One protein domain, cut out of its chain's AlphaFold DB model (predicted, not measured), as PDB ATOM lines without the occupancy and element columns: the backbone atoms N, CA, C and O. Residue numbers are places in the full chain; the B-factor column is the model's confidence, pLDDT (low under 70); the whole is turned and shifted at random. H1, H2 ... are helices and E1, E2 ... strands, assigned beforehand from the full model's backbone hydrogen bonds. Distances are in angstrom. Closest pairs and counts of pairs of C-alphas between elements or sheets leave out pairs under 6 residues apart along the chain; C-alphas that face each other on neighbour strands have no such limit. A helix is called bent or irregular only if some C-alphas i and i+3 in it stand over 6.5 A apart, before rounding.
ATOM      1  N   LEU A  66      19.952 -28.671 -58.641       92.88
ATOM      2  CA  LEU A  66      19.687 -29.226 -57.320       92.88
ATOM      3  C   LEU A  66      18.329 -28.747 -56.838       92.88
ATOM      4  O   LEU A  66      18.075 -27.542 -56.791       92.88
ATOM      5  N   TYR A  67      17.481 -29.687 -56.447       93.38
ATOM      6  CA  TYR A  67      16.223 -29.388 -55.789       93.38
ATOM      7  C   TYR A  67      16.279 -29.768 -54.318       93.38
ATOM      8  O   TYR A  67      16.690 -30.868 -53.957       93.38
ATOM      9  N   ALA A  68      15.849 -28.836 -53.480       92.81
ATOM     10  CA  ALA A  68      15.545 -29.092 -52.089       92.81
ATOM     11  C   ALA A  68      14.058 -29.451 -51.962       92.81
ATOM     12  O   ALA A  68      13.211 -28.816 -52.588       92.81
ATOM     13  N   LEU A  69      13.719 -30.446 -51.157       89.75
ATOM     14  CA  LEU A  69      12.341 -30.671 -50.732       89.75
ATOM     15  C   LEU A  69      11.989 -29.671 -49.633       89.75
ATOM     16  O   LEU A  69      12.832 -29.405 -48.778       89.75
ATOM     17  N   ASP A  70      10.780 -29.108 -49.634       86.50
ATOM     18  CA  ASP A  70      10.345 -28.302 -48.488       86.50
ATOM     19  C   ASP A  70      10.075 -29.235 -47.305       86.50
ATOM     20  O   ASP A  70       9.109 -29.996 -47.283       86.50
ATOM     21  N   MET A  71      11.029 -29.282 -46.383       85.38
ATOM     22  CA  MET A  71      11.129 -30.301 -45.356       85.38
ATOM     23  C   MET A  71      11.832 -29.745 -44.097       85.38
ATOM     24  O   MET A  71      12.870 -30.285 -43.705       85.38
ATOM     25  N   PRO A  72      11.332 -28.690 -43.424       86.38
ATOM     26  CA  PRO A  72      11.999 -28.129 -42.243       86.38
ATOM     27  C   PRO A  72      12.075 -29.133 -41.081       86.38
ATOM     28  O   PRO A  72      11.128 -29.878 -40.879       86.38
ATOM     29  N   PRO A  73      13.160 -29.190 -40.290       86.00
ATOM     30  CA  PRO A  73      14.285 -28.256 -40.273       86.00
ATOM     31  C   PRO A  73      15.406 -28.633 -41.261       86.00
ATOM     32  O   PRO A  73      16.511 -28.093 -41.188       86.00
ATOM     33  N   PHE A  74      15.175 -29.596 -42.157       89.00
ATOM     34  CA  PHE A  74      16.197 -30.091 -43.076       89.00
ATOM     35  C   PHE A  74      16.417 -29.146 -44.253       89.00
ATOM     36  O   PHE A  74      17.563 -28.838 -44.580       89.00
ATOM     37  N   SER A  75      15.338 -28.674 -44.862       90.69
ATOM     38  CA  SER A  75      15.390 -27.686 -45.934       90.69
ATOM     39  C   SER A  75      14.108 -26.874 -45.984       90.69
ATOM     40  O   SER A  75      13.029 -27.441 -45.881       90.69
ATOM     41  N   SER A  76      14.226 -25.564 -46.143       88.06
ATOM     42  CA  SER A  76      13.097 -24.648 -46.329       88.06
ATOM     43  C   SER A  76      13.573 -23.354 -46.991       88.06
ATOM     44  O   SER A  76      14.775 -23.150 -47.190       88.06
ATOM     45  N   VAL A  77      12.637 -22.478 -47.362       89.25
ATOM     46  CA  VAL A  77      12.946 -21.118 -47.823       89.25
ATOM     47  C   VAL A  77      12.726 -20.138 -46.677       89.25
ATOM     48  O   VAL A  77      11.637 -20.072 -46.112       89.25
ATOM     49  N   ASN A  78      13.742 -19.345 -46.350       86.94
ATOM     50  CA  ASN A  78      13.614 -18.316 -45.325       86.94
ATOM     51  C   ASN A  78      12.938 -17.042 -45.836       86.94
ATOM     52  O   ASN A  78      12.679 -16.870 -47.026       86.94
ATOM     53  N   GLN A  79      12.715 -16.092 -44.928       85.75
ATOM     54  CA  GLN A  79      12.050 -14.817 -45.228       85.75
ATOM     55  C   GLN A  79      12.751 -13.987 -46.321       85.75
ATOM     56  O   GLN A  79      12.122 -13.142 -46.949       85.75
ATOM     57  N   ASN A  80      14.039 -14.238 -46.575       87.62
ATOM     58  CA  ASN A  80      14.821 -13.565 -47.615       87.62
ATOM     59  C   ASN A  80      14.827 -14.331 -48.952       87.62
ATOM     60  O   ASN A  80      15.598 -13.984 -49.848       87.62
ATOM     61  N   GLY A  81      14.030 -15.395 -49.083       87.00
ATOM     62  CA  GLY A  81      13.969 -16.222 -50.287       87.00
ATOM     63  C   GLY A  81      15.170 -17.156 -50.470       87.00
ATOM     64  O   GLY A  81      15.362 -17.684 -51.564       87.00
ATOM     65  N   LYS A  82      16.006 -17.347 -49.441       89.62
ATOM     66  CA  LYS A  82      17.174 -18.238 -49.505       89.62
ATOM     67  C   LYS A  82      16.842 -19.603 -48.922       89.62
ATOM     68  O   LYS A  82      16.145 -19.688 -47.917       89.62
ATOM     69  N   VAL A  83      17.394 -20.647 -49.536       91.31
ATOM     70  CA  VAL A  83      17.334 -22.002 -48.985       91.31
ATOM     71  C   VAL A  83      18.183 -22.062 -47.717       91.31
ATOM     72  O   VAL A  83      19.306 -21.554 -47.695       91.31
ATOM     73  N   GLU A  84      17.642 -22.664 -46.667       90.44
ATOM     74  CA  GLU A  84      18.334 -22.928 -45.407       90.44
ATOM     75  C   GLU A  84      17.934 -24.290 -44.840       90.44
ATOM     76  O   GLU A  84      17.111 -24.987 -45.428       90.44
ATOM     77  N   GLY A  85      18.527 -24.669 -43.709       89.50
ATOM     78  CA  GLY A  85      18.229 -25.912 -43.004       89.50
ATOM     79  C   GLY A  85      19.412 -26.874 -42.959       89.50
ATOM     80  O   GLY A  85      20.418 -26.712 -43.658       89.50
ATOM     81  N   TYR A  86      19.279 -27.895 -42.114       90.56
ATOM     82  CA  TYR A  86      20.336 -28.865 -41.838       90.56
ATOM     83  C   TYR A  86      20.875 -29.547 -43.101       90.56
ATOM     84  O   TYR A  86      22.085 -29.597 -43.313       90.56
ATOM     85  N   ALA A  87      19.987 -30.078 -43.946       90.88
ATOM     86  CA  ALA A  87      20.384 -30.831 -45.129       90.88
ATOM     87  C   ALA A  87      21.012 -29.917 -46.186       90.88
ATOM     88  O   ALA A  87      21.908 -30.351 -46.904       90.88
ATOM     89  N   TYR A  88      20.594 -28.649 -46.252       92.81
ATOM     90  CA  TYR A  88      21.221 -27.661 -47.129       92.81
ATOM     91  C   TYR A  88      22.634 -27.289 -46.661       92.81
ATOM     92  O   TYR A  88      23.568 -27.321 -47.461       92.81
ATOM     93  N   GLU A  89      22.829 -27.005 -45.370       92.50
ATOM     94  CA  GLU A  89      24.168 -26.723 -44.830       92.50
ATOM     95  C   GLU A  89      25.097 -27.937 -44.969       92.50
ATOM     96  O   GLU A  89      26.263 -27.798 -45.354       92.50
ATOM     97  N   LEU A  90      24.562 -29.138 -44.735       92.25
ATOM     98  CA  LEU A  90      25.282 -30.380 -44.961       92.25
ATOM     99  C   LEU A  90      25.686 -30.544 -46.429       92.25
ATOM    100  O   LEU A  90      26.827 -30.904 -46.697       92.25
ATOM    101  N   LEU A  91      24.787 -30.256 -47.374       93.38
ATOM    102  CA  LEU A  91      25.073 -30.337 -48.806       93.38
ATOM    103  C   LEU A  91      26.194 -29.379 -49.224       93.38
ATOM    104  O   LEU A  91      27.072 -29.765 -49.995       93.38
ATOM    105  N   LEU A  92      26.193 -28.147 -48.706       92.56
ATOM    106  CA  LEU A  92      27.257 -27.174 -48.970       92.56
ATOM    107  C   LEU A  92      28.617 -27.709 -48.506       92.56
ATOM    108  O   LEU A  92      29.584 -27.721 -49.271       92.56
ATOM    109  N   ALA A  93      28.672 -28.204 -47.269       92.94
ATOM    110  CA  ALA A  93      29.873 -28.797 -46.696       92.94
ATOM    111  C   ALA A  93      30.318 -30.066 -47.439       92.94
ATOM    112  O   ALA A  93      31.516 -30.280 -47.637       92.94
ATOM    113  N   LEU A  94      29.359 -30.881 -47.880       93.12
ATOM    114  CA  LEU A  94      29.586 -32.081 -48.673       93.12
ATOM    115  C   LEU A  94      30.244 -31.740 -50.004       93.12
ATOM    116  O   LEU A  94      31.291 -32.300 -50.321       93.12
ATOM    117  N   MET A  95      29.688 -30.793 -50.759       92.06
ATOM    118  CA  MET A  95      30.263 -30.370 -52.040       92.06
ATOM    119  C   MET A  95      31.658 -29.787 -51.869       92.06
ATOM    120  O   MET A  95      32.564 -30.140 -52.622       92.06
ATOM    121  N   GLN A  96      31.855 -28.968 -50.835       91.31
ATOM    122  CA  GLN A  96      33.173 -28.434 -50.518       91.31
ATOM    123  C   GLN A  96      34.182 -29.557 -50.247       91.31
ATOM    124  O   GLN A  96      35.276 -29.532 -50.798       91.31
ATOM    125  N   ASN A  97      33.823 -30.567 -49.449       91.81
ATOM    126  CA  ASN A  97      34.720 -31.684 -49.140       91.81
ATOM    127  C   ASN A  97      34.954 -32.630 -50.325       91.81
ATOM    128  O   ASN A  97      36.030 -33.217 -50.421       91.81
ATOM    129  N   SER A  98      33.969 -32.770 -51.211       92.75
ATOM    130  CA  SER A  98      34.014 -33.698 -52.350       92.75
ATOM    131  C   SER A  98      34.801 -33.139 -53.531       92.75
ATOM    132  O   SER A  98      35.385 -33.897 -54.299       92.75
ATOM    133  N   PHE A  99      34.816 -31.811 -53.687       91.00
ATOM    134  CA  PHE A  99      35.364 -31.142 -54.870       91.00
ATOM    135  C   PHE A  99      36.466 -30.120 -54.550       91.00
ATOM    136  O   PHE A  99      36.848 -29.352 -55.429       91.00
ATOM    137  N   LYS A 100      36.991 -30.097 -53.315       87.50
ATOM    138  CA  LYS A 100      38.057 -29.168 -52.876       87.50
ATOM    139  C   LYS A 100      39.326 -29.212 -53.731       87.50
ATOM    140  O   LYS A 100      39.996 -28.193 -53.850       87.50
ATOM    141  N   ASP A 101      39.647 -30.376 -54.292       88.00
ATOM    142  CA  ASP A 101      40.868 -30.606 -55.070       88.00
ATOM    143  C   ASP A 101      40.637 -30.398 -56.580       88.00
ATOM    144  O   ASP A 101      41.554 -30.557 -57.382       88.00
ATOM    145  N   LEU A 102      39.407 -30.048 -56.974       86.44
ATOM    146  CA  LEU A 102      39.051 -29.704 -58.346       86.44
ATOM    147  C   LEU A 102      39.102 -28.189 -58.537       86.44
ATOM    148  O   LEU A 102      38.686 -27.422 -57.665       86.44
ATOM    149  N   ASP A 103      39.530 -27.756 -59.722       85.25
ATOM    150  CA  ASP A 103      39.427 -26.351 -60.109       85.25
ATOM    151  C   ASP A 103      37.962 -25.876 -60.011       85.25
ATOM    152  O   ASP A 103      37.060 -26.610 -60.428       85.25
ATOM    153  N   PRO A 104      37.679 -24.645 -59.536       77.12
ATOM    154  CA  PRO A 104      36.306 -24.150 -59.377       77.12
ATOM    155  C   PRO A 104      35.446 -24.218 -60.651       77.12
ATOM    156  O   PRO A 104      34.234 -24.378 -60.564       77.12
ATOM    157  N   GLY A 105      36.064 -24.110 -61.833       77.75
ATOM    158  CA  GLY A 105      35.387 -24.233 -63.131       77.75
ATOM    159  C   GLY A 105      35.148 -25.673 -63.603       77.75
ATOM    160  O   GLY A 105      34.462 -25.870 -64.600       77.75
ATOM    161  N   SER A 106      35.702 -26.658 -62.897       80.62
ATOM    162  CA  SER A 106      35.656 -28.089 -63.227       80.62
ATOM    163  C   SER A 106      34.774 -28.887 -62.262       80.62
ATOM    164  O   SER A 106      34.683 -30.109 -62.380       80.62
ATOM    165  N   GLN A 107      34.135 -28.227 -61.289       82.19
ATOM    166  CA  GLN A 107      33.235 -28.895 -60.353       82.19
ATOM    167  C   GLN A 107      31.962 -29.356 -61.083       82.19
ATOM    168  O   GLN A 107      31.299 -28.536 -61.722       82.19
ATOM    169  N   PRO A 108      31.584 -30.643 -60.979       79.19
ATOM    170  CA  PRO A 108      30.453 -31.195 -61.729       79.19
ATOM    171  C   PRO A 108      29.101 -30.688 -61.213       79.19
ATOM    172  O   PRO A 108      28.112 -30.705 -61.941       79.19
ATOM    173  N   ILE A 109      29.052 -30.245 -59.952       81.81
ATOM    174  CA  ILE A 109      27.843 -29.769 -59.286       81.81
ATOM    175  C   ILE A 109      28.176 -28.529 -58.455       81.81
ATOM    176  O   ILE A 109      29.191 -28.499 -57.762       81.81
ATOM    177  N   SER A 110      27.287 -27.532 -58.475       79.12
ATOM    178  CA  SER A 110      27.357 -26.359 -57.602       79.12
ATOM    179  C   SER A 110      26.090 -26.219 -56.761       79.12
ATOM    180  O   SER A 110      24.982 -26.195 -57.293       79.12
ATOM    181  N   ALA A 111      26.253 -26.040 -55.451       73.44
ATOM    182  CA  ALA A 111      25.153 -25.766 -54.524       73.44
ATOM    183  C   ALA A 111      24.605 -24.328 -54.608       73.44
ATOM    184  O   ALA A 111      23.642 -23.993 -53.926       73.44
ATOM    185  N   ASN A 112      25.170 -23.466 -55.460       68.62
ATOM    186  CA  ASN A 112      24.790 -22.051 -55.528       68.62
ATOM    187  C   ASN A 112      23.413 -21.809 -56.181       68.62
ATOM    188  O   ASN A 112      22.955 -20.668 -56.236       68.62
ATOM    189  N   GLN A 113      22.760 -22.855 -56.699       78.06
ATOM    190  CA  GLN A 113      21.478 -22.782 -57.408       78.06
ATOM    191  C   GLN A 113      20.494 -23.867 -56.941       78.06
ATOM    192  O   GLN A 113      19.884 -24.560 -57.756       78.06
ATOM    193  N   VAL A 114      20.336 -24.025 -55.625       91.00
ATOM    194  CA  VAL A 114      19.299 -24.905 -55.069       91.00
ATOM    195  C   VAL A 114      17.927 -24.234 -55.164       91.00
ATOM    196  O   VAL A 114      17.763 -23.084 -54.756       91.00
ATOM    197  N   GLN A 115      16.933 -24.963 -55.672       90.62
ATOM    198  CA  GLN A 115      15.531 -24.528 -55.709       90.62
ATOM    199  C   GLN A 115      14.670 -25.440 -54.840       90.62
ATOM    200  O   GLN A 115      14.776 -26.658 -54.947       90.62
ATOM    201  N   VAL A 116      13.796 -24.874 -54.009       90.31
ATOM    202  CA  VAL A 116      12.838 -25.679 -53.238       90.31
ATOM    203  C   VAL A 116      11.671 -26.097 -54.135       90.31
ATOM    204  O   VAL A 116      11.126 -25.274 -54.870       90.31
ATOM    205  N   MET A 117      11.313 -27.382 -54.105       86.88
ATOM    206  CA  MET A 117      10.292 -27.993 -54.958       86.88
ATOM    207  C   MET A 117       9.375 -28.922 -54.146       86.88
ATOM    208  O   MET A 117       9.861 -29.650 -53.280       86.88
ATOM    209  N   PRO A 118       8.070 -28.995 -54.479       80.94
ATOM    210  CA  PRO A 118       7.188 -30.033 -53.953       80.94
ATOM    211  C   PRO A 118       7.701 -31.439 -54.292       80.94
ATOM    212  O   PRO A 118       8.153 -31.677 -55.419       80.94
ATOM    213  N   LEU A 119       7.550 -32.376 -53.352       78.19
ATOM    214  CA  LEU A 119       8.052 -33.755 -53.413       78.19
ATOM    215  C   LEU A 119       7.811 -34.439 -54.759       78.19
ATOM    216  O   LEU A 119       8.757 -34.783 -55.467       78.19
ATOM    217  N   ILE A 120       6.547 -34.554 -55.165       77.69
ATOM    218  CA  ILE A 120       6.170 -35.243 -56.406       77.69
ATOM    219  C   ILE A 120       6.820 -34.601 -57.641       77.69
ATOM    220  O   ILE A 120       7.243 -35.309 -58.553       77.69
ATOM    221  N   ARG A 121       6.952 -33.267 -57.678       82.44
ATOM    222  CA  ARG A 121       7.587 -32.570 -58.812       82.44
ATOM    223  C   ARG A 121       9.086 -32.834 -58.859       82.44
ATOM    224  O   ARG A 121       9.620 -33.072 -59.941       82.44
ATOM    225  N   ALA A 122       9.748 -32.803 -57.706       85.69
ATOM    226  CA  ALA A 122      11.177 -33.057 -57.619       85.69
ATOM    227  C   ALA A 122      11.511 -34.496 -58.046       85.69
ATOM    228  O   ALA A 122      12.395 -34.697 -58.880       85.69
ATOM    229  N   LEU A 123      10.742 -35.481 -57.568       81.00
ATOM    230  CA  LEU A 123      10.929 -36.893 -57.918       81.00
ATOM    231  C   LEU A 123      10.674 -37.170 -59.404       81.00
ATOM    232  O   LEU A 123      11.476 -37.837 -60.051       81.00
ATOM    233  N   GLN A 124       9.613 -36.598 -59.983       83.00
ATOM    234  CA  GLN A 124       9.370 -36.692 -61.430       83.00
ATOM    235  C   GLN A 124      10.496 -36.066 -62.263       83.00
ATOM    236  O   GLN A 124      10.716 -36.470 -63.405       83.00
ATOM    237  N   GLY A 125      11.194 -35.066 -61.717       85.12
ATOM    238  CA  GLY A 125      12.344 -34.444 -62.361       85.12
ATOM    239  C   GLY A 125      13.514 -35.409 -62.551       85.12
ATOM    240  O   GLY A 125      14.161 -35.358 -63.596       85.12
ATOM    241  N   LEU A 126      13.752 -36.314 -61.593       83.94
ATOM    242  CA  LEU A 126      14.908 -37.222 -61.590       83.94
ATOM    243  C   LEU A 126      14.892 -38.241 -62.737       83.94
ATOM    244  O   LEU A 126      15.944 -38.713 -63.145       83.94
ATOM    245  N   GLN A 127      13.717 -38.569 -63.283       78.50
ATOM    246  CA  GLN A 127      13.603 -39.429 -64.468       78.50
ATOM    247  C   GLN A 127      13.719 -38.665 -65.790       78.50
ATOM    248  O   GLN A 127      13.978 -39.261 -66.831       78.50
ATOM    249  N   LYS A 128      13.428 -37.361 -65.777       82.81
ATOM    250  CA  LYS A 128      13.293 -36.547 -66.994       82.81
ATOM    251  C   LYS A 128      14.551 -35.758 -67.328       82.81
ATOM    252  O   LYS A 128      14.682 -35.303 -68.460       82.81
ATOM    253  N   SER A 129      15.416 -35.528 -66.346       79.69
ATOM    254  CA  SER A 129      16.623 -34.720 -66.486       79.69
ATOM    255  C   SER A 129      17.860 -35.576 -66.288       79.69
ATOM    256  O   SER A 129      17.898 -36.407 -65.389       79.69
ATOM    257  N   SER A 130      18.878 -35.333 -67.110       83.25
ATOM    258  CA  SER A 130      20.136 -36.081 -67.060       83.25
ATOM    259  C   SER A 130      21.078 -35.602 -65.947       83.25
ATOM    260  O   SER A 130      21.979 -36.325 -65.539       83.25
ATOM    261  N   GLN A 131      20.865 -34.384 -65.431       87.25
ATOM    262  CA  GLN A 131      21.758 -33.712 -64.482       87.25
ATOM    263  C   GLN A 131      20.967 -33.032 -63.357       87.25
ATOM    264  O   GLN A 131      20.986 -31.809 -63.195       87.25
ATOM    265  N   LEU A 132      20.211 -33.819 -62.593       90.19
ATOM    266  CA  LEU A 132      19.450 -33.334 -61.442       90.19
ATOM    267  C   LEU A 132      19.797 -34.124 -60.177       90.19
ATOM    268  O   LEU A 132      19.858 -35.353 -60.206       90.19
ATOM    269  N   GLY A 133      19.959 -33.410 -59.064       91.88
ATOM    270  CA  GLY A 133      19.950 -33.964 -57.715       91.88
ATOM    271  C   GLY A 133      18.770 -33.438 -56.896       91.88
ATOM    272  O   GLY A 133      18.382 -32.281 -57.043       91.88
ATOM    273  N   VAL A 134      18.206 -34.267 -56.024       92.44
ATOM    274  CA  VAL A 134      17.130 -33.910 -55.092       92.44
ATOM    275  C   VAL A 134      17.521 -34.334 -53.685       92.44
ATOM    276  O   VAL A 134      18.012 -35.441 -53.478       92.44
ATOM    277  N   PHE A 135      17.298 -33.470 -52.704       92.88
ATOM    278  CA  PHE A 135      17.560 -33.753 -51.297       92.88
ATOM    279  C   PHE A 135      16.588 -32.962 -50.416       92.88
ATOM    280  O   PHE A 135      16.008 -31.988 -50.881       92.88
ATOM    281  N   PRO A 136      16.438 -33.296 -49.135       90.81
ATOM    282  CA  PRO A 136      16.665 -34.605 -48.534       90.81
ATOM    283  C   PRO A 136      15.520 -35.565 -48.894       90.81
ATOM    284  O   PRO A 136      14.401 -35.401 -48.423       90.81
ATOM    285  N   VAL A 137      15.781 -36.586 -49.708       87.38
ATOM    286  CA  VAL A 137      14.753 -37.556 -50.116       87.38
ATOM    287  C   VAL A 137      14.681 -38.691 -49.092       87.38
ATOM    288  O   VAL A 137      15.722 -39.291 -48.810       87.38
ATOM    289  N   PRO A 138      13.498 -39.020 -48.541       81.56
ATOM    290  CA  PRO A 138      13.329 -40.246 -47.771       81.56
ATOM    291  C   PRO A 138      13.519 -41.456 -48.689       81.56
ATOM    292  O   PRO A 138      12.800 -41.606 -49.675       81.56
ATOM    293  N   TYR A 139      14.485 -42.312 -48.368       70.12
ATOM    294  CA  TYR A 139      14.744 -43.541 -49.114       70.12
ATOM    295  C   TYR A 139      14.340 -44.757 -48.281       70.12
ATOM    296  O   TYR A 139      14.669 -44.852 -47.096       70.12
ATOM    297  N   PHE A 140      13.635 -45.683 -48.925       59.56
ATOM    298  CA  PHE A 140      13.234 -46.971 -48.373       59.56
ATOM    299  C   PHE A 140      14.051 -48.036 -49.103       59.56
ATOM    300  O   PHE A 140      14.002 -48.095 -50.330       59.56
ATOM    301  N   ASN A 141      14.843 -48.830 -48.379       48.06
ATOM    302  CA  ASN A 141      15.556 -49.959 -48.980       48.06
ATOM    303  C   ASN A 141      14.556 -50.963 -49.574       48.06
ATOM    304  O   ASN A 141      13.444 -51.110 -49.069       48.06
ATOM    305  N   GLU A 142      14.958 -51.664 -50.635       44.88
ATOM    306  CA  GLU A 142      14.100 -52.620 -51.352       44.88
ATOM    307  C   GLU A 142      13.607 -53.778 -50.460       44.88
ATOM    308  O   GLU A 142      12.541 -54.340 -50.714       44.88
ATOM    309  N   ASP A 143      14.325 -54.067 -49.367       42.06
ATOM    310  CA  ASP A 143      13.953 -55.072 -48.363       42.06
ATOM    311  C   ASP A 143      12.855 -54.601 -47.387       42.06
ATOM    312  O   ASP A 143      12.221 -55.420 -46.715       42.06
ATOM    313  N   SER A 144      12.580 -53.293 -47.312       37.03
ATOM    314  CA  SER A 144      11.441 -52.755 -46.561       37.03
ATOM    315  C   SER A 144      10.189 -52.792 -47.427       37.03
ATOM    316  O   SER A 144       9.848 -51.834 -48.110       37.03
ATOM    317  N   VAL A 145       9.545 -53.959 -47.404       33.22
ATOM    318  CA  VAL A 145       8.148 -54.264 -47.752       33.22
ATOM    319  C   VAL A 145       7.405 -53.171 -48.531       33.22
ATOM    320  O   VAL A 145       6.861 -52.227 -47.970       33.22
ATOM    321  N   GLY A 146       7.266 -53.419 -49.833       36.84
ATOM    322  CA  GLY A 146       6.290 -52.773 -50.699       36.84
ATOM    323  C   GLY A 146       6.950 -51.814 -51.674       36.84
ATOM    324  O   GLY A 146       7.411 -50.748 -51.282       36.84
ATOM    325  N   ARG A 147       6.884 -52.145 -52.972       41.53
ATOM    326  CA  ARG A 147       7.267 -51.258 -54.081       41.53
ATOM    327  C   ARG A 147       6.584 -49.903 -53.923       41.53
ATOM    328  O   ARG A 147       5.398 -49.759 -54.227       41.53
ATOM    329  N   SER A 148       7.291 -48.943 -53.353       45.47
ATOM    330  CA  SER A 148       6.862 -47.558 -53.297       45.47
ATOM    331  C   SER A 148       7.233 -46.910 -54.628       45.47
ATOM    332  O   SER A 148       8.129 -47.401 -55.322       45.47
ATOM    333  N   GLU A 149       6.577 -45.813 -55.005       47.50
ATOM    334  CA  GLU A 149       6.989 -45.050 -56.192       47.50
ATOM    335  C   GLU A 149       8.497 -44.716 -56.119       47.50
ATOM    336  O   GLU A 149       9.177 -44.817 -57.134       47.50
ATOM    337  N   TYR A 150       9.049 -44.513 -54.910       48.09
ATOM    338  CA  TYR A 150      10.480 -44.313 -54.632       48.09
ATOM    339  C   TYR A 150      11.390 -45.486 -55.041       48.09
ATOM    340  O   TYR A 150      12.494 -45.250 -55.516       48.09
ATOM    341  N   SER A 151      10.931 -46.735 -54.890       46.56
ATOM    342  CA  SER A 151      11.701 -47.954 -55.225       46.56
ATOM    343  C   SER A 151      11.707 -48.300 -56.719       46.56
ATOM    344  O   SER A 151      12.459 -49.158 -57.159       46.56
ATOM    345  N   THR A 152      10.853 -47.655 -57.523       43.81
ATOM    346  CA  THR A 152      10.814 -47.895 -58.979       43.81
ATOM    347  C   THR A 152      11.825 -47.059 -59.754       43.81
ATOM    348  O   THR A 152      11.945 -47.190 -60.975       43.81
ATOM    349  N   PHE A 153      12.552 -46.187 -59.064       51.59
ATOM    350  CA  PHE A 153      13.544 -45.335 -59.676       51.59
ATOM    351  C   PHE A 153      14.933 -45.945 -59.475       51.59
ATOM    352  O   PHE A 153      15.406 -46.045 -58.348       51.59
ATOM    353  N   ALA A 154      15.606 -46.311 -60.568       54.06
ATOM    354  CA  ALA A 154      17.035 -46.621 -60.554       54.06
ATOM    355  C   ALA A 154      17.810 -45.342 -60.194       54.06
ATOM    356  O   ALA A 154      18.188 -44.559 -61.061       54.06
ATOM    357  N   MET A 155      17.943 -45.068 -58.902       66.50
ATOM    358  CA  MET A 155      18.405 -43.790 -58.376       66.50
ATOM    359  C   MET A 155      19.792 -43.931 -57.769       66.50
ATOM    360  O   MET A 155      20.060 -44.850 -56.999       66.50
ATOM    361  N   LYS A 156      20.678 -42.987 -58.092       82.06
ATOM    362  CA  LYS A 156      22.023 -42.931 -57.516       82.06
ATOM    363  C   LYS A 156      21.968 -42.139 -56.216       82.06
ATOM    364  O   LYS A 156      21.661 -40.950 -56.242       82.06
ATOM    365  N   ALA A 157      22.242 -42.778 -55.084       84.62
ATOM    366  CA  ALA A 157      22.109 -42.157 -53.769       84.62
ATOM    367  C   ALA A 157      23.462 -41.782 -53.140       84.62
ATOM    368  O   ALA A 157      24.471 -42.478 -53.269       84.62
ATOM    369  N   VAL A 158      23.458 -40.670 -52.409       87.56
ATOM    370  CA  VAL A 158      24.551 -40.184 -51.567       87.56
ATOM    371  C   VAL A 158      23.998 -39.982 -50.162       87.56
ATOM    372  O   VAL A 158      23.047 -39.218 -49.964       87.56
ATOM    373  N   GLY A 159      24.578 -40.667 -49.180       82.56
ATOM    374  CA  GLY A 159      24.093 -40.621 -47.804       82.56
ATOM    375  C   GLY A 159      24.320 -41.917 -47.020       82.56
ATOM    376  O   GLY A 159      25.111 -42.759 -47.450       82.56
ATOM    377  N   PRO A 160      23.615 -42.087 -45.885       84.31
ATOM    378  CA  PRO A 160      22.541 -41.217 -45.389       84.31
ATOM    379  C   PRO A 160      23.034 -39.827 -44.954       84.31
ATOM    380  O   PRO A 160      24.094 -39.676 -44.357       84.31
ATOM    381  N   LEU A 161      22.239 -38.799 -45.253       85.25
ATOM    382  CA  LEU A 161      22.428 -37.417 -44.804       85.25
ATOM    383  C   LEU A 161      21.852 -37.191 -43.405       85.25
ATOM    384  O   LEU A 161      22.401 -36.422 -42.630       85.25
ATOM    385  N   ALA A 162      20.732 -37.837 -43.087       82.69
ATOM    386  CA  ALA A 162      20.100 -37.778 -41.775       82.69
ATOM    387  C   ALA A 162      19.275 -39.036 -41.506       82.69
ATOM    388  O   ALA A 162      18.839 -39.725 -42.430       82.69
ATOM    389  N   LYS A 163      19.018 -39.284 -40.221       83.00
ATOM    390  CA  LYS A 163      18.109 -40.318 -39.733       83.00
ATOM    391  C   LYS A 163      16.946 -39.665 -39.000       83.00
ATOM    392  O   LYS A 163      17.159 -38.843 -38.110       83.00
ATOM    393  N   VAL A 164      15.720 -40.050 -39.340       84.12
ATOM    394  CA  VAL A 164      14.503 -39.521 -38.716       84.12
ATOM    395  C   VAL A 164      13.629 -40.635 -38.163       84.12
ATOM    396  O   VAL A 164      13.507 -41.704 -38.757       84.12
ATOM    397  N   ASN A 165      13.008 -40.383 -37.012       86.62
ATOM    398  CA  ASN A 165      11.996 -41.274 -36.455       86.62
ATOM    399  C   ASN A 165      10.624 -40.897 -37.013       86.62
ATOM    400  O   ASN A 165      10.313 -39.709 -37.119       86.62
ATOM    401  N   LEU A 269      17.433 -40.174 -44.887       85.94
ATOM    402  CA  LEU A 269      17.334 -39.080 -45.835       85.94
ATOM    403  C   LEU A 269      18.592 -39.040 -46.695       85.94
ATOM    404  O   LEU A 269      19.689 -39.113 -46.151       85.94
ATOM    405  N   TYR A 270      18.447 -38.892 -48.007       88.75
ATOM    406  CA  TYR A 270      19.557 -38.949 -48.962       88.75
ATOM    407  C   TYR A 270      19.568 -37.745 -49.902       88.75
ATOM    408  O   TYR A 270      18.551 -37.077 -50.109       88.75
ATOM    409  N   LEU A 271      20.729 -37.495 -50.504       91.12
ATOM    410  CA  LEU A 271      20.814 -36.807 -51.787       91.12
ATOM    411  C   LEU A 271      20.665 -37.867 -52.873       91.12
ATOM    412  O   LEU A 271      21.447 -38.812 -52.937       91.12
ATOM    413  N   VAL A 272      19.668 -37.703 -53.726       89.94
ATOM    414  CA  VAL A 272      19.380 -38.624 -54.816       89.94
ATOM    415  C   VAL A 272      19.657 -37.940 -56.139       89.94
ATOM    416  O   VAL A 272      19.218 -36.816 -56.362       89.94
ATOM    417  N   LEU A 273      20.399 -38.610 -57.008       88.56
ATOM    418  CA  LEU A 273      20.861 -38.105 -58.289       88.56
ATOM    419  C   LEU A 273      20.180 -38.863 -59.427       88.56
ATOM    420  O   LEU A 273      19.805 -40.033 -59.291       88.56
ATOM    421  N   SER A 274      20.021 -38.170 -60.550       87.81
ATOM    422  CA  SER A 274      19.445 -38.741 -61.766       87.81
ATOM    423  C   SER A 274      20.292 -39.924 -62.261       87.81
ATOM    424  O   SER A 274      21.507 -39.926 -62.043       87.81
ATOM    425  N   PRO A 275      19.694 -40.916 -62.944       84.00
ATOM    426  CA  PRO A 275      20.407 -42.126 -63.365       84.00
ATOM    427  C   PRO A 275      21.631 -41.847 -64.254       84.00
ATOM    428  O   PRO A 275      22.634 -42.557 -64.168       84.00
ATOM    429  N   ASP A 276      21.568 -40.790 -65.067       85.94
ATOM    430  CA  ASP A 276      22.611 -40.426 -66.036       85.94
ATOM    431  C   ASP A 276      23.817 -39.699 -65.413       85.94
ATOM    432  O   ASP A 276      24.830 -39.494 -66.083       85.94
ATOM    433  N   VAL A 277      23.749 -39.318 -64.131       86.75
ATOM    434  CA  VAL A 277      24.872 -38.673 -63.432       86.75
ATOM    435  C   VAL A 277      26.031 -39.659 -63.310       86.75
ATOM    436  O   VAL A 277      25.835 -40.776 -62.844       86.75
ATOM    437  N   ASP A 278      27.244 -39.262 -63.697       87.94
ATOM    438  CA  ASP A 278      28.421 -40.142 -63.695       87.94
ATOM    439  C   ASP A 278      28.704 -40.736 -62.297       87.94
ATOM    440  O   ASP A 278      28.682 -40.034 -61.282       87.94
ATOM    441  N   ASP A 279      29.010 -42.036 -62.232       85.19
ATOM    442  CA  ASP A 279      29.282 -42.742 -60.970       85.19
ATOM    443  C   ASP A 279      30.474 -42.158 -60.206       85.19
ATOM    444  O   ASP A 279      30.547 -42.263 -58.982       85.19
ATOM    445  N   SER A 280      31.427 -41.536 -60.902       88.31
ATOM    446  CA  SER A 280      32.532 -40.812 -60.271       88.31
ATOM    447  C   SER A 280      32.040 -39.668 -59.393       88.31
ATOM    448  O   SER A 280      32.579 -39.483 -58.305       88.31
ATOM    449  N   VAL A 281      30.975 -38.970 -59.789       89.81
ATOM    450  CA  VAL A 281      30.370 -37.902 -58.984       89.81
ATOM    451  C   VAL A 281      29.749 -38.487 -57.718       89.81
ATOM    452  O   VAL A 281      29.987 -37.973 -56.625       89.81
ATOM    453  N   VAL A 282      29.030 -39.607 -57.834       87.62
ATOM    454  CA  VAL A 282      28.455 -40.333 -56.684       87.62
ATOM    455  C   VAL A 282      29.548 -40.793 -55.717       87.62
ATOM    456  O   VAL A 282      29.410 -40.641 -54.501       87.62
ATOM    457  N   ARG A 283      30.648 -41.348 -56.243       87.38
ATOM    458  CA  ARG A 283      31.790 -41.798 -55.434       87.38
ATOM    459  C   ARG A 283      32.455 -40.636 -54.707       87.38
ATOM    460  O   ARG A 283      32.618 -40.734 -53.495       87.38
ATOM    461  N   LEU A 284      32.764 -39.545 -55.412       91.00
ATOM    462  CA  LEU A 284      33.378 -38.347 -54.829       91.00
ATOM    463  C   LEU A 284      32.508 -37.750 -53.721       91.00
ATOM    464  O   LEU A 284      33.018 -37.400 -52.660       91.00
ATOM    465  N   LEU A 285      31.190 -37.687 -53.931       91.56
ATOM    466  CA  LEU A 285      30.257 -37.211 -52.914       91.56
ATOM    467  C   LEU A 285      30.253 -38.120 -51.678       91.56
ATOM    468  O   LEU A 285      30.403 -37.645 -50.555       91.56
ATOM    469  N   ASN A 286      30.155 -39.437 -51.851       86.69
ATOM    470  CA  ASN A 286      30.206 -40.361 -50.714       86.69
ATOM    471  C   ASN A 286      31.578 -40.358 -50.004       86.69
ATOM    472  O   ASN A 286      31.640 -40.542 -48.788       86.69
ATOM    473  N   GLU A 287      32.678 -40.124 -50.721       88.19
ATOM    474  CA  GLU A 287      34.007 -39.898 -50.133       88.19
ATOM    475  C   GLU A 287      34.057 -38.613 -49.306       88.19
ATOM    476  O   GLU A 287      34.532 -38.634 -48.168       88.19
ATOM    477  N   GLY A 288      33.511 -37.516 -49.833       90.81
ATOM    478  CA  GLY A 288      33.366 -36.263 -49.103       90.81
ATOM    479  C   GLY A 288      32.577 -36.444 -47.808       90.81
ATOM    480  O   GLY A 288      33.022 -35.988 -46.755       90.81
ATOM    481  N   LEU A 289      31.465 -37.186 -47.852       87.94
ATOM    482  CA  LEU A 289      30.660 -37.485 -46.666       87.94
ATOM    483  C   LEU A 289      31.449 -38.294 -45.627       87.94
ATOM    484  O   LEU A 289      31.447 -37.943 -44.448       87.94
ATOM    485  N   ARG A 290      32.182 -39.333 -46.051       85.88
ATOM    486  CA  ARG A 290      33.052 -40.108 -45.148       85.88
ATOM    487  C   ARG A 290      34.114 -39.239 -44.483       85.88
ATOM    488  O   ARG A 290      34.343 -39.365 -43.283       85.88
ATOM    489  N   ASN A 291      34.728 -38.330 -45.236       88.19
ATOM    490  CA  ASN A 291      35.718 -37.402 -44.693       88.19
ATOM    491  C   ASN A 291      35.103 -36.472 -43.634       88.19
ATOM    492  O   ASN A 291      35.717 -36.249 -42.593       88.19
ATOM    493  N   MET A 292      33.875 -35.994 -43.863       88.06
ATOM    494  CA  MET A 292      33.129 -35.169 -42.902       88.06
ATOM    495  C   MET A 292      32.744 -35.914 -41.619       88.06
ATOM    496  O   MET A 292      32.591 -35.306 -40.558       88.06
ATOM    497  N   VAL A 293      32.537 -37.227 -41.705       84.19
ATOM    498  CA  VAL A 293      32.300 -38.079 -40.533       84.19
ATOM    499  C   VAL A 293      33.606 -38.261 -39.764       84.19
ATOM    500  O   VAL A 293      33.644 -38.031 -38.558       84.19
ATOM    501  N   ALA A 294      34.689 -38.605 -40.467       82.50
ATOM    502  CA  ALA A 294      35.997 -38.862 -39.871       82.50
ATOM    503  C   ALA A 294      36.583 -37.641 -39.137       82.50
ATOM    504  O   ALA A 294      37.299 -37.803 -38.151       82.50
ATOM    505  N   ASN A 295      36.273 -36.422 -39.591       85.44
ATOM    506  CA  ASN A 295      36.763 -35.179 -38.990       85.44
ATOM    507  C   ASN A 295      35.750 -34.485 -38.051       85.44
ATOM    508  O   ASN A 295      35.989 -33.349 -37.651       85.44
ATOM    509  N   ASN A 296      34.639 -35.145 -37.693       83.06
ATOM    510  CA  ASN A 296      33.539 -34.612 -36.870       83.06
ATOM    511  C   ASN A 296      32.769 -33.403 -37.444       83.06
ATOM    512  O   ASN A 296      31.858 -32.903 -36.777       83.06
ATOM    513  N   GLN A 297      33.028 -32.974 -38.682       87.38
ATOM    514  CA  GLN A 297      32.323 -31.848 -39.304       87.38
ATOM    515  C   GLN A 297      30.814 -32.110 -39.438       87.38
ATOM    516  O   GLN A 297      30.007 -31.200 -39.239       87.38
ATOM    517  N   LEU A 298      30.409 -33.358 -39.711       83.81
ATOM    518  CA  LEU A 298      28.992 -33.748 -39.712       83.81
ATOM    519  C   LEU A 298      28.334 -33.473 -38.349       83.81
ATOM    520  O   LEU A 298      27.229 -32.937 -38.285       83.81
ATOM    521  N   ALA A 299      29.029 -33.811 -37.260       79.88
ATOM    522  CA  ALA A 299      28.543 -33.622 -35.895       79.88
ATOM    523  C   ALA A 299      28.365 -32.137 -35.549       79.88
ATOM    524  O   ALA A 299      27.425 -31.777 -34.839       79.88
ATOM    525  N   ASP A 300      29.273 -31.285 -36.035       85.44
ATOM    526  CA  ASP A 300      29.223 -29.836 -35.828       85.44
ATOM    527  C   ASP A 300      28.013 -29.199 -36.516       85.44
ATOM    528  O   ASP A 300      27.318 -28.393 -35.898       85.44
ATOM    529  N   ILE A 301      27.730 -29.578 -37.768       86.31
ATOM    530  CA  ILE A 301      26.551 -29.088 -38.502       86.31
ATOM    531  C   ILE A 301      25.281 -29.564 -37.799       86.31
ATOM    532  O   ILE A 301      24.379 -28.781 -37.522       86.31
ATOM    533  N   TYR A 302      25.230 -30.841 -37.437       79.75
ATOM    534  CA  TYR A 302      24.060 -31.454 -36.820       79.75
ATOM    535  C   TYR A 302      23.651 -30.813 -35.493       79.75
ATOM    536  O   TYR A 302      22.471 -30.526 -35.289       79.75
ATOM    537  N   ARG A 303      24.623 -30.527 -34.612       79.50
ATOM    538  CA  ARG A 303      24.389 -29.896 -33.301       79.50
ATOM    539  C   ARG A 303      23.681 -28.541 -33.383       79.50
ATOM    540  O   ARG A 303      23.109 -28.114 -32.385       79.50
ATOM    541  N   LYS A 304      23.708 -27.869 -34.539       82.44
ATOM    542  CA  LYS A 304      23.009 -26.593 -34.753       82.44
ATOM    543  C   LYS A 304      21.500 -26.758 -34.948       82.44
ATOM    544  O   LYS A 304      20.761 -25.832 -34.636       82.44
ATOM    545  N   TYR A 305      21.053 -27.903 -35.470       76.62
ATOM    546  CA  TYR A 305      19.680 -28.071 -35.964       76.62
ATOM    547  C   TYR A 305      18.887 -29.164 -35.255       76.62
ATOM    548  O   TYR A 305      17.667 -29.059 -35.153       76.62
ATOM    549  N   ILE A 306      19.543 -30.234 -34.804       66.12
ATOM    550  CA  ILE A 306      18.850 -31.425 -34.314       66.12
ATOM    551  C   ILE A 306      19.427 -31.834 -32.951       66.12
ATOM    552  O   ILE A 306      20.633 -31.755 -32.718       66.12
ATOM    553  N   SER A 307      18.555 -32.254 -32.025       62.44
ATOM    554  CA  SER A 307      18.950 -32.649 -30.666       62.44
ATOM    555  C   SER A 307      19.917 -33.841 -30.658       62.44
ATOM    556  O   SER A 307      19.916 -34.672 -31.569       62.44
ATOM    557  N   SER A 308      20.722 -33.950 -29.597       53.78
ATOM    558  CA  SER A 308      21.800 -34.941 -29.449       53.78
ATOM    559  C   SER A 308      21.374 -36.401 -29.634       53.78
ATOM    560  O   SER A 308      22.172 -37.206 -30.104       53.78
ATOM    561  N   ASP A 309      20.127 -36.746 -29.321       53.38
ATOM    562  CA  ASP A 309      19.631 -38.134 -29.289       53.38
ATOM    563  C   ASP A 309      19.628 -38.830 -30.659       53.38
ATOM    564  O   ASP A 309      19.564 -40.054 -30.754       53.38
ATOM    565  N   PHE A 310      19.724 -38.057 -31.737       54.66
ATOM    566  CA  PHE A 310      19.721 -38.564 -33.104       54.66
ATOM    567  C   PHE A 310      21.124 -38.621 -33.747       54.66
ATOM    568  O   PHE A 310      21.277 -39.202 -34.820       54.66
ATOM    569  N   LEU A 311      22.149 -38.051 -33.097       54.03
ATOM    570  CA  LEU A 311      23.537 -38.022 -33.587       54.03
ATOM    571  C   LEU A 311      24.197 -39.395 -33.589       54.03
ATOM    572  O   LEU A 311      24.849 -39.780 -34.558       54.03
ATOM    573  N   LEU A 312      24.059 -40.106 -32.472       51.38
ATOM    574  CA  LEU A 312      24.809 -41.331 -32.212       51.38
ATOM    575  C   LEU A 312      24.448 -42.458 -33.191       51.38
ATOM    576  O   LEU A 312      25.372 -43.085 -33.705       51.38
ATOM    577  N   PRO A 313      23.163 -42.687 -33.535       55.75
ATOM    578  CA  PRO A 313      22.812 -43.707 -34.516       55.75
ATOM    579  C   PRO A 313      23.353 -43.405 -35.920       55.75
ATOM    580  O   PRO A 313      23.889 -44.304 -36.554       55.75
ATOM    581  N   LEU A 314      23.272 -42.148 -36.380       66.00
ATOM    582  CA  LEU A 314      23.746 -41.764 -37.715       66.00
ATOM    583  C   LEU A 314      25.274 -41.848 -37.817       66.00
ATOM    584  O   LEU A 314      25.805 -42.324 -38.813       66.00
ATOM    585  N   GLN A 315      25.996 -41.408 -36.781       63.69
ATOM    586  CA  GLN A 315      27.453 -41.546 -36.739       63.69
ATOM    587  C   GLN A 315      27.878 -43.008 -36.721       63.69
ATOM    588  O   GLN A 315      28.784 -43.361 -37.461       63.69
ATOM    589  N   HIS A 316      27.215 -43.847 -35.924       61.62
ATOM    590  CA  HIS A 316      27.482 -45.280 -35.889       61.62
ATOM    591  C   HIS A 316      27.248 -45.922 -37.261       61.62
ATOM    592  O   HIS A 316      28.125 -46.603 -37.765       61.62
ATOM    593  N   GLU A 317      26.120 -45.648 -37.919       64.38
ATOM    594  CA  GLU A 317      25.821 -46.169 -39.264       64.38
ATOM    595  C   GLU A 317      26.816 -45.690 -40.333       64.38
ATOM    596  O   GLU A 317      27.153 -46.440 -41.248       64.38
ATOM    597  N   LEU A 318      27.320 -44.459 -40.209       63.00
ATOM    598  CA  LEU A 318      28.334 -43.900 -41.108       63.00
ATOM    599  C   LEU A 318      29.772 -44.336 -40.763       63.00
ATOM    600  O   LEU A 318      30.652 -44.238 -41.617       63.00
ATOM    601  N   GLN A 319      30.034 -44.792 -39.535       59.16
ATOM    602  CA  GLN A 319      31.330 -45.327 -39.094       59.16
ATOM    603  C   GLN A 319      31.437 -46.834 -39.367       59.16
ATOM    604  O   GLN A 319      32.473 -47.294 -39.848       59.16
ATOM    605  N   ASP A 320      30.352 -47.584 -39.171       52.81
ATOM    606  CA  ASP A 320      30.241 -49.024 -39.422       52.81
ATOM    607  C   ASP A 320      29.973 -49.344 -40.898       52.81
ATOM    608  O   ASP A 320      29.211 -50.248 -41.226       52.81
ATOM    609  N   MET A 321      30.635 -48.670 -41.842       49.28
ATOM    610  CA  MET A 321      30.448 -48.905 -43.286       49.28
ATOM    611  C   MET A 321      30.832 -50.318 -43.795       49.28
ATOM    612  O   MET A 321      30.823 -50.555 -45.004       49.28
ATOM    613  N   ASN A 322      31.079 -51.290 -42.911       41.06
ATOM    614  CA  ASN A 322      30.856 -52.702 -43.232       41.06
ATOM    615  C   ASN A 322      29.370 -53.005 -43.507       41.06
ATOM    616  O   ASN A 322      29.099 -53.823 -44.370       41.06
ATOM    617  N   TYR A 323      28.411 -52.278 -42.924       39.78
ATOM    618  CA  TYR A 323      26.980 -52.385 -43.235       39.78
ATOM    619  C   TYR A 323      26.671 -52.086 -44.714       39.78
ATOM    620  O   TYR A 323      25.848 -52.762 -45.326       39.78
ATOM    621  N   LEU A 324      27.386 -51.131 -45.324       37.53
ATOM    622  CA  LEU A 324      27.277 -50.816 -46.756       37.53
ATOM    623  C   LEU A 324      28.052 -51.802 -47.655       37.53
ATOM    624  O   LEU A 324      27.741 -51.917 -48.835       37.53
ATOM    625  N   LYS A 325      29.038 -52.530 -47.110       37.94
ATOM    626  CA  LYS A 325      29.699 -53.669 -47.782       37.94
ATOM    627  C   LYS A 325      28.891 -54.967 -47.687       37.94
ATOM    628  O   LYS A 325      28.977 -55.787 -48.591       37.94
ATOM    629  N   GLU A 326      28.158 -55.162 -46.594       36.62
ATOM    630  CA  GLU A 326      27.359 -56.356 -46.293       36.62
ATOM    631  C   GLU A 326      25.941 -56.284 -46.881       36.62
ATOM    632  O   GLU A 326      25.301 -57.318 -47.031       36.62
ATOM    633  N   ASN A 327      25.483 -55.093 -47.294       35.69
ATOM    634  CA  ASN A 327      24.226 -54.878 -48.024       35.69
ATOM    635  C   ASN A 327      24.486 -54.228 -49.404       35.69
ATOM    636  O   ASN A 327      24.066 -53.092 -49.648       35.69
ATOM    637  N   PRO A 328      25.205 -54.916 -50.318       34.62
ATOM    638  CA  PRO A 328      25.562 -54.388 -51.639       34.62
ATOM    639  C   PRO A 328      24.350 -54.118 -52.549       34.62
ATOM    640  O   PRO A 328      24.473 -53.359 -53.510       34.62
TER     641      PRO A 328
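AT A GLANCE: This is residues 66 to 165 and 269 to 328 of the 334 residues of the protein "PBPb domain-containing protein" of Gammaproteobacteria bacterium (UniProt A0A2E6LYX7). A strongly twisted sheet of five strands makes the core, in three layers, with H1 and H4 packed over one face and H2 over the other. At one end H5 packs on H1, H6 packs on E4 and H4, and H7 sticks out beyond H6. The 160 printed residues include seven named helices and five named strands, in the order E1 H1 E2 H2 E3 H3 E4 E5 H4 H5 H6 H7; the class is mixed. The mixed sheet runs E2 E1 E3 E5 E4, with E5 antiparallel to both its neighbours. The whole is compact and rounded, with a radius of gyration of the C-alphas of 15.1 A and spans of 40 by 36 by 33 A.

IN THESE COORDINATES: The strands are E2, residues 114 to 117; E1, 66 to 69, from C-alpha 66 at (19.687, -29.226, -57.320); E3, 132 to 139, 16.7 A, which bends by 82 degrees at residue 136; E5, 269 to 273; and E4, 156 to 165, 23.4 A, which bends by 65 degrees at residue 159. The helices are H1, 86 to 99, 20.0 A; H2, 119 to 128; H3, 149 to 152; H4, 279 to 294, 22.5 A; H5, 297 to 305; H6, 308 to 319, 17.1 A; and H7, 322 to 326, ending at C-alpha 326 (27.359, -56.356, -46.293). H6 is irregular, but only just: C-alphas 309 and 312 are 6.8 A apart.

HOW THE PARTS SIT: E1 is parallel to E2, with N 68 and O 115 at 2.8 A, and to E3, with N 67 and O 133 at 2.8 A. E5 is antiparallel to E3, with N 134 and O 272 at 2.8 A, and to E4, with N 161 and O 269 at 2.7 A. E1, H1, E2 form a strand-helix-strand unit, two parallel neighbour strands joined through a helix; E2, H2, E3 and E3, H3, E4 are split units, with E1 and E5 between their strands; the three crossovers are right-handed. H2 runs along the strands over E1 and E3, at a height over the sheet of 8.6 A. On the opposite face, H4 is over E4 at 9.1 A. H1 touches H4 at a steep tilt of 69 degrees, only just short of about perpendicular; the closest C-alphas, of Ser 98 and Gly 288, are 4.2 A apart. H1 touches H5, closest C-alphas Tyr 86 and Tyr 305 at 6.0 A. H6 is on the sheet and touches H4, closest C-alphas Val 293 and Gln 315 at 7.1 A. H3 is not on the sheet, but only just, with 4 pairs of C-alphas within 10 A. Every O i to N i+4 pair is within hydrogen-bond range in H1, H4 and H7; the counts are 4 of 6 in H2, 3 of 5 in H5 and 5 of 8 in H6, and H3 is too short for such a pair.

THE WHOLE: Residues 166 to 268 are not printed; C-alphas 165 and 269 are 11.0 A apart across the cut. The links E1 to H1 and H1 to E2 are long. Residues 101 to 106 and 322 to 328 stand free. Mean pLDDT of the printed part is 77.3; residues 112, 140 to 155 and 306 to 328 are under 70.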